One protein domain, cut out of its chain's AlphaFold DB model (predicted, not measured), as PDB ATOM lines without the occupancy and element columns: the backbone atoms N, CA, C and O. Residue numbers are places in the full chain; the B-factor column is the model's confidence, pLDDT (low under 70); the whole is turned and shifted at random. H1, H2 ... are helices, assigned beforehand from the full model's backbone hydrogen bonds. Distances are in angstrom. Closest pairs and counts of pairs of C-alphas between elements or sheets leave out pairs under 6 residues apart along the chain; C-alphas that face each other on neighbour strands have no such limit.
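This is residues 11 to 50 and 75 to 97 of the 99 residues of an uncharacterized protein of Acidihalobacter ferrooxydans (UniProt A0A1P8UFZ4). Three helices form a small bundle, their centres making a triangle: H1 and H3 run side by side the same way, and H2 packs on both at a slant, running opposite ways to them. H1 and H2 make a helical hairpin, and H3 comes after a cut in the chain. The printed part has 63 residues, with three named helices in the order H1, H2, H3 and no named strand; the class is all helix, with 43 residues in the helices. The whole is compact, with a radius of gyration of the C-alphas of 11.3 A, and rounded, with spans of 29 by 25 by 21 A.

Start at residues 11 to 22, which are H1, and go on through a tight link of four residues to H2, residues 27 to 40. Look at Ile 20 and Gly 29, whose C-alphas are the closest of the two helices, 4.5 A apart. These helices touch, H1 with residues 16 to 21 alone and H2 with residues 28 to 33 alone; they form a helical hairpin, running opposite ways at a steep tilt of 44 degrees. Beyond the cut, find H3, residues 79 to 95. It touches H1 and runs the same way at a shallow tilt of 12 degrees; their closest C-alphas, those of Cys 17 and Met 88, are 7.1 A apart. H3 also touches H2, with its residues 85 to 92 alone, at a steep tilt of 40 degrees, opposite ways; the closest C-alphas, of Leu 36 and Leu 85, are 7.1 A apart. The three make an up and down bundle, each helix running against the one before it in the chain, and their packing is only just mostly crossed, with one of three pairs at a shallow tilt. In H1, H2 and H3 every backbone O i to N i+4 pair is within hydrogen-bond range.

Find C-alpha 11 at (104.870, 191.460, 117.943); from there H1 runs 16.6 A to C-alpha 22. H2 begins at C-alpha 27, at (95.898, 175.268, 105.359), and runs 20.3 A to C-alpha 40. H3, the longest with 17 residues, runs 24.9 A from C-alpha 79 to C-alpha 95 at (84.451, 178.157, 112.057).

The two C-alphas farthest apart are those of Ala 75 and Arg 97, at 31.0 A. Residues 51 to 74 are not printed, and C-alphas 50 and 75 are 21.0 A apart across the cut; the link from H2 to H3 runs across it. In this predicted model the mean pLDDT of the printed part is 87.9, and residues 42 to 48 and residue 96 are under 70.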
ATOM      1  N   ALA A  11     105.247 191.109 119.311       95.44
ATOM      2  CA  ALA A  11     104.870 191.460 117.943       95.44
ATOM      3  C   ALA A  11     104.831 190.258 116.970       95.44
ATOM      4  O   ALA A  11     103.889 190.202 116.173       95.44
ATOM      5  N   PRO A  12     105.753 189.273 117.016       95.81
ATOM      6  CA  PRO A  12     105.654 188.063 116.200       95.81
ATOM      7  C   PRO A  12     104.382 187.255 116.470       95.81
ATOM      8  O   PRO A  12     103.701 186.860 115.524       95.81
ATOM      9  N   LEU A  13     104.009 187.078 117.742       96.50
ATOM     10  CA  LEU A  13     102.760 186.418 118.118       96.50
ATOM     11  C   LEU A  13     101.550 187.158 117.542       96.50
ATOM     12  O   LEU A  13     100.692 186.533 116.924       96.50
ATOM     13  N   ARG A  14     101.515 188.491 117.661       97.31
ATOM     14  CA  ARG A  14     100.431 189.312 117.096       97.31
ATOM     15  C   ARG A  14     100.306 189.160 115.587       97.31
ATOM     16  O   ARG A  14      99.192 189.004 115.092       97.31
ATOM     17  N   ARG A  15     101.423 189.156 114.853       97.44
ATOM     18  CA  ARG A  15     101.407 188.954 113.395       97.44
ATOM     19  C   ARG A  15     100.902 187.565 113.017       97.44
ATOM     20  O   ARG A  15     100.099 187.448 112.097       97.44
ATOM     21  N   VAL A  16     101.309 186.525 113.743       96.81
ATOM     22  CA  VAL A  16     100.825 185.159 113.496       96.81
ATOM     23  C   VAL A  16      99.335 185.027 113.801       96.81
ATOM     24  O   VAL A  16      98.602 184.505 112.962       96.81
ATOM     25  N   CYS A  17      98.856 185.550 114.932       97.50
ATOM     26  CA  CYS A  17      97.427 185.564 115.246       97.50
ATOM     27  C   CYS A  17      96.621 186.331 114.196       97.50
ATOM     28  O   CYS A  17      95.609 185.818 113.741       97.50
ATOM     29  N   ALA A  18      97.098 187.484 113.719       97.31
ATOM     30  CA  ALA A  18      96.422 188.224 112.652       97.31
ATOM     31  C   ALA A  18      96.286 187.407 111.350       97.31
ATOM     32  O   ALA A  18      95.261 187.484 110.675       97.31
ATOM     33  N   ARG A  19      97.286 186.581 111.004       95.81
ATOM     34  CA  ARG A  19      97.205 185.668 109.847       95.81
ATOM     35  C   ARG A  19      96.179 184.553 110.057       95.81
ATOM     36  O   ARG A  19      95.492 184.192 109.105       95.81
ATOM     37  N   ILE A  20      96.079 184.014 111.273       96.56
ATOM     38  CA  ILE A  20      95.061 183.011 111.622       96.56
ATOM     39  C   ILE A  20      93.670 183.653 111.568       96.56
ATOM     40  O   ILE A  20      92.785 183.109 110.924       96.56
ATOM     41  N   GLU A  21      93.491 184.831 112.167       96.12
ATOM     42  CA  GLU A  21      92.226 185.582 112.172       96.12
ATOM     43  C   GLU A  21      91.710 185.876 110.759       96.12
ATOM     44  O   GLU A  21      90.510 185.801 110.518       96.12
ATOM     45  N   ALA A  22      92.606 186.181 109.818       95.75
ATOM     46  CA  ALA A  22      92.230 186.467 108.437       95.75
ATOM     47  C   ALA A  22      91.708 185.237 107.669       95.75
ATOM     48  O   ALA A  22      90.957 185.401 106.711       95.75
ATOM     49  N   ALA A  23      92.131 184.023 108.042       93.50
ATOM     50  CA  ALA A  23      91.749 182.786 107.358       93.50
ATOM     51  C   ALA A  23      91.898 181.550 108.281       93.50
ATOM     52  O   ALA A  23      92.807 180.731 108.069       93.50
ATOM     53  N   PRO A  24      91.025 181.390 109.296       92.00
ATOM     54  CA  PRO A  24      91.232 180.460 110.413       92.00
ATOM     55  C   PRO A  24      91.231 178.982 110.007       92.00
ATOM     56  O   PRO A  24      91.961 178.186 110.597       92.00
ATOM     57  N   THR A  25      90.485 178.617 108.963       91.94
ATOM     58  CA  THR A  25      90.384 177.241 108.434       91.94
ATOM     59  C   THR A  25      91.268 176.985 107.215       91.94
ATOM     60  O   THR A  25      91.288 175.878 106.676       91.94
ATOM     61  N   SER A  26      92.055 177.972 106.777       92.00
ATOM     62  CA  SER A  26      93.005 177.772 105.679       92.00
ATOM     63  C   SER A  26      94.134 176.816 106.075       92.00
ATOM     64  O   SER A  26      94.501 176.707 107.245       92.00
ATOM     65  N   GLY A  27      94.767 176.165 105.093       90.62
ATOM     66  CA  GLY A  27      95.898 175.268 105.359       90.62
ATOM     67  C   GLY A  27      97.055 175.944 106.112       90.62
ATOM     68  O   GLY A  27      97.652 175.332 106.995       90.62
ATOM     69  N   ILE A  28      97.344 177.218 105.813       91.69
ATOM     70  CA  ILE A  28      98.349 178.011 106.540       91.69
ATOM     71  C   ILE A  28      97.829 178.401 107.930       91.69
ATOM     72  O   ILE A  28      98.563 178.243 108.903       91.69
ATOM     73  N   GLY A  29      96.575 178.851 108.049       93.69
ATOM     74  CA  GLY A  29      95.954 179.214 109.329       93.69
ATOM     75  C   GLY A  29      95.952 178.053 110.324       93.69
ATOM     76  O   GLY A  29      96.477 178.184 111.429       93.69
ATOM     77  N   LEU A  30      95.493 176.876 109.897       93.00
ATOM     78  CA  LEU A  30      95.502 175.654 110.705       93.00
ATOM     79  C   LEU A  30      96.923 175.191 111.052       93.00
ATOM     80  O   LEU A  30      97.164 174.695 112.155       93.00
ATOM     81  N   MET A  31      97.889 175.367 110.144       92.06
ATOM     82  CA  MET A  31      99.291 175.048 110.420       92.06
ATOM     83  C   MET A  31      99.877 175.954 111.512       92.06
ATOM     84  O   MET A  31     100.518 175.447 112.435       92.06
ATOM     85  N   LEU A  32      99.657 177.268 111.410       94.50
ATOM     86  CA  LEU A  32     100.127 178.262 112.376       94.50
ATOM     87  C   LEU A  32      99.434 178.100 113.734       94.50
ATOM     88  O   LEU A  32     100.094 178.129 114.770       94.50
ATOM     89  N   TYR A  33      98.128 177.841 113.742       94.31
ATOM     90  CA  TYR A  33      97.391 177.516 114.960       94.31
ATOM     91  C   TYR A  33      97.941 176.249 115.632       94.31
ATOM     92  O   TYR A  33      98.243 176.250 116.827       94.31
ATOM     93  N   GLY A  34      98.172 175.184 114.856       91.50
ATOM     94  CA  GLY A  34      98.780 173.954 115.360       91.50
ATOM     95  C   GLY A  34     100.177 174.168 115.958       91.50
ATOM     96  O   GLY A  34     100.511 173.536 116.959       91.50
ATOM     97  N   LEU A  35     100.976 175.079 115.389       92.06
ATOM     98  CA  LEU A  35     102.264 175.491 115.954       92.06
ATOM     99  C   LEU A  35     102.093 176.141 117.336       92.06
ATOM    100  O   LEU A  35     102.748 175.704 118.284       92.06
ATOM    101  N   LEU A  36     101.194 177.124 117.472       93.12
ATOM    102  CA  LEU A  36     100.942 177.799 118.752       93.12
ATOM    103  C   LEU A  36     100.453 176.820 119.829       93.12
ATOM    104  O   LEU A  36     100.943 176.844 120.958       93.12
ATOM    105  N   LYS A  37      99.543 175.900 119.478       90.94
ATOM    106  CA  LYS A  37      99.085 174.845 120.398       90.94
ATOM    107  C   LYS A  37     100.213 173.908 120.806       90.94
ATOM    108  O   LYS A  37     100.305 173.553 121.977       90.94
ATOM    109  N   GLY A  38     101.077 173.529 119.867       89.19
ATOM    110  CA  GLY A  38     102.249 172.708 120.159       89.19
ATOM    111  C   GLY A  38     103.187 173.383 121.159       89.19
ATOM    112  O   GLY A  38     103.606 172.751 122.121       89.19
ATOM    113  N   MET A  39     103.461 174.680 120.981       89.50
ATOM    114  CA  MET A  39     104.285 175.484 121.899       89.50
ATOM    115  C   MET A  39     103.681 175.630 123.309       89.50
ATOM    116  O   MET A  39     104.411 175.916 124.251       89.50
ATOM    117  N   GLN A  40     102.377 175.397 123.488       87.31
ATOM    118  CA  GLN A  40     101.747 175.368 124.813       87.31
ATOM    119  C   GLN A  40     101.940 174.025 125.540       87.31
ATOM    120  O   GLN A  40     101.894 173.963 126.767       87.31
ATOM    121  N   VAL A  41     102.129 172.927 124.800       79.69
ATOM    122  CA  VAL A  41     102.213 171.568 125.355       79.69
ATOM    123  C   VAL A  41     103.681 171.154 125.490       79.69
ATOM    124  O   VAL A  41     104.222 170.402 124.684       79.69
ATOM    125  N   GLU A  42     104.336 171.621 126.552       67.56
ATOM    126  CA  GLU A  42     105.773 171.384 126.782       67.56
ATOM    127  C   GLU A  42     106.119 169.909 127.062       67.56
ATOM    128  O   GLU A  42     107.221 169.451 126.763       67.56
ATOM    129  N   GLN A  43     105.162 169.127 127.575       59.47
ATOM    130  CA  GLN A  43     105.401 167.764 128.070       59.47
ATOM    131  C   GLN A  43     105.725 166.715 126.992       59.47
ATOM    132  O   GLN A  43     106.143 165.613 127.339       59.47
ATOM    133  N   ARG A  44     105.520 166.996 125.698       56.50
ATOM    134  CA  ARG A  44     105.754 166.007 124.622       56.50
ATOM    135  C   ARG A  44     106.873 166.387 123.650       56.50
ATOM    136  O   ARG A  44     107.104 165.664 122.682       56.50
ATOM    137  N   GLY A  45     107.569 167.496 123.910       56.28
ATOM    138  CA  GLY A  45     108.261 168.225 122.854       56.28
ATOM    139  C   GLY A  45     107.234 168.800 121.874       56.28
ATOM    140  O   GLY A  45     106.205 168.186 121.594       56.28
ATOM    141  N   SER A  46     107.483 169.992 121.349       57.28
ATOM    142  CA  SER A  46     106.652 170.562 120.288       57.28
ATOM    143  C   SER A  46     107.352 170.321 118.952       57.28
ATOM    144  O   SER A  46     108.158 171.155 118.531       57.28
ATOM    145  N   PRO A  47     107.156 169.170 118.279       57.91
ATOM    146  CA  PRO A  47     107.747 168.965 116.973       57.91
ATOM    147  C   PRO A  47     106.956 169.787 115.958       57.91
ATOM    148  O   PRO A  47     106.065 169.283 115.272       57.91
ATOM    149  N   PHE A  48     107.312 171.060 115.799       69.56
ATOM    150  CA  PHE A  48     107.074 171.685 114.512       69.56
ATOM    151  C   PHE A  48     108.002 171.011 113.508       69.56
ATOM    152  O   PHE A  48     109.215 171.227 113.508       69.56
ATOM    153  N   ALA A  49     107.440 170.136 112.675       76.25
ATOM    154  CA  ALA A  49     108.215 169.463 111.650       76.25
ATOM    155  C   ALA A  49     108.852 170.519 110.734       76.25
ATOM    156  O   ALA A  49     108.140 171.234 110.031       76.25
ATOM    157  N   LEU A  50     110.188 170.600 110.713       80.62
ATOM    158  CA  LEU A  50     110.932 171.581 109.908       80.62
ATOM    159  C   LEU A  50     110.571 171.515 108.416       80.62
ATOM    160  O   LEU A  50     110.693 172.504 107.698       80.62
ATOM    161  N   ALA A  75     108.467 182.929 126.694       92.62
ATOM    162  CA  ALA A  75     107.405 183.917 126.488       92.62
ATOM    163  C   ALA A  75     106.015 183.280 126.309       92.62
ATOM    164  O   ALA A  75     104.996 183.947 126.484       92.62
ATOM    165  N   ASN A  76     105.956 181.978 126.011       91.88
ATOM    166  CA  ASN A  76     104.725 181.186 125.974       91.88
ATOM    167  C   ASN A  76     104.029 181.074 127.347       91.88
ATOM    168  O   ASN A  76     102.866 180.676 127.414       91.88
ATOM    169  N   HIS A  77     104.695 181.456 128.444       90.94
ATOM    170  CA  HIS A  77     104.084 181.563 129.777       90.94
ATOM    171  C   HIS A  77     103.494 182.950 130.061       90.94
ATOM    172  O   HIS A  77     102.863 183.147 131.101       90.94
ATOM    173  N   ALA A  78     103.682 183.922 129.165       92.38
ATOM    174  CA  ALA A  78     103.167 185.267 129.358       92.38
ATOM    175  C   ALA A  78     101.623 185.288 129.305       92.38
ATOM    176  O   ALA A  78     101.026 184.630 128.446       92.38
ATOM    177  N   PRO A  79     100.950 186.100 130.147       92.69
ATOM    178  CA  PRO A  79      99.491 186.220 130.124       92.69
ATOM    179  C   PRO A  79      98.933 186.639 128.759       92.69
ATOM    180  O   PRO A  79      97.898 186.133 128.334       92.69
ATOM    181  N   GLU A  80      99.634 187.531 128.048       92.88
ATOM    182  CA  GLU A  80      99.241 187.961 126.699       92.88
ATOM    183  C   GLU A  80      99.280 186.790 125.707       92.88
ATOM    184  O   GLU A  80      98.347 186.633 124.921       92.88
ATOM    185  N   TRP A  81     100.284 185.909 125.795       94.12
ATOM    186  CA  TRP A  81     100.348 184.711 124.956       94.12
ATOM    187  C   TRP A  81      99.141 183.801 125.174       94.12
ATOM    188  O   TRP A  81      98.472 183.403 124.217       94.12
ATOM    189  N   MET A  82      98.829 183.512 126.439       94.12
ATOM    190  CA  MET A  82      97.689 182.670 126.805       94.12
ATOM    191  C   MET A  82      96.361 183.269 126.324       94.12
ATOM    192  O   MET A  82      95.530 182.547 125.775       94.12
ATOM    193  N   ALA A  83      96.177 184.584 126.478       95.50
ATOM    194  CA  ALA A  83      94.973 185.280 126.031       95.50
ATOM    195  C   ALA A  83      94.803 185.220 124.504       95.50
ATOM    196  O   ALA A  83      93.708 184.956 124.004       95.50
ATOM    197  N   MET A  84      95.887 185.421 123.752       96.31
ATOM    198  CA  MET A  84      95.850 185.339 122.292       96.31
ATOM    199  C   MET A  84      95.581 183.915 121.804       96.31
ATOM    200  O   MET A  84      94.775 183.730 120.893       96.31
ATOM    201  N   LEU A  85      96.193 182.904 122.426       95.31
ATOM    202  CA  LEU A  85      95.938 181.507 122.077       95.31
ATOM    203  C   LEU A  85      94.488 181.098 122.365       95.31
ATOM    204  O   LEU A  85      93.873 180.445 121.525       95.31
ATOM    205  N   ALA A  86      93.917 181.534 123.493       95.88
ATOM    206  CA  ALA A  86      92.508 181.299 123.810       95.88
ATOM    207  C   ALA A  86      91.570 181.901 122.748       95.88
ATOM    208  O   ALA A  86      90.631 181.245 122.305       95.88
ATOM    209  N   ARG A  87      91.875 183.106 122.251       96.19
ATOM    210  CA  ARG A  87      91.126 183.708 121.138       96.19
ATOM    211  C   ARG A  87      91.220 182.874 119.853       96.19
ATOM    212  O   ARG A  87      90.239 182.767 119.121       96.19
ATOM    213  N   MET A  88      92.379 182.279 119.557       96.69
ATOM    214  CA  MET A  88      92.527 181.411 118.378       96.69
ATOM    215  C   MET A  88      91.732 180.108 118.529       96.69
ATOM    216  O   MET A  88      91.134 179.657 117.554       96.69
ATOM    217  N   ASP A  89      91.687 179.536 119.741       95.06
ATOM    218  CA  ASP A  89      90.869 178.356 120.057       95.06
ATOM    219  C   ASP A  89      89.382 178.617 119.752       95.06
ATOM    220  O   ASP A  89      88.710 177.780 119.145       95.06
ATOM    221  N   GLU A  90      88.874 179.791 120.142       94.69
ATOM    222  CA  GLU A  90      87.490 180.201 119.881       94.69
ATOM    223  C   GLU A  90      87.202 180.341 118.386       94.69
ATOM    224  O   GLU A  90      86.209 179.792 117.908       94.69
ATOM    225  N   LEU A  91      88.073 181.032 117.647       93.81
ATOM    226  CA  LEU A  91      87.887 181.299 116.219       93.81
ATOM    227  C   LEU A  91      87.931 180.021 115.382       93.81
ATOM    228  O   LEU A  91      86.998 179.741 114.632       93.81
ATOM    229  N   VAL A  92      88.984 179.217 115.542       91.44
ATOM    230  CA  VAL A  92      89.132 177.960 114.794       91.44
ATOM    231  C   VAL A  92      88.028 176.974 115.183       91.44
ATOM    232  O   VAL A  92      87.486 176.277 114.327       91.44
ATOM    233  N   GLY A  93      87.651 176.934 116.465       86.19
ATOM    234  CA  GLY A  93      86.554 176.098 116.937       86.19
ATOM    235  C   GLY A  93      85.180 176.536 116.422       86.19
ATOM    236  O   GLY A  93      84.341 175.677 116.168       86.19
ATOM    237  N   ALA A  94      84.918 177.842 116.306       77.69
ATOM    238  CA  ALA A  94      83.654 178.379 115.803       77.69
ATOM    239  C   ALA A  94      83.467 178.120 114.309       77.69
ATOM    240  O   ALA A  94      82.403 177.637 113.925       77.69
ATOM    241  N   GLU A  95      84.501 178.360 113.506       71.56
ATOM    242  CA  GLU A  95      84.451 178.157 112.057       71.56
ATOM    243  C   GLU A  95      84.216 176.677 111.710       71.56
ATOM    244  O   GLU A  95      83.345 176.351 110.914       71.56
ATOM    245  N   ALA A  96      84.880 175.754 112.419       66.38
ATOM    246  CA  ALA A  96      84.702 174.311 112.225       66.38
ATOM    247  C   ALA A  96      83.296 173.776 112.574       66.38
ATOM    248  O   ALA A  96      83.010 172.611 112.312       66.38
ATOM    249  N   ARG A  97      82.440 174.577 113.226       73.75
ATOM    250  CA  ARG A  97      81.029 174.236 113.503       73.75
ATOM    251  C   ARG A  97      80.057 174.849 112.492       73.75
ATOM    252  O   ARG A  97      78.872 174.531 112.555       73.75
TER     253      ARG A  97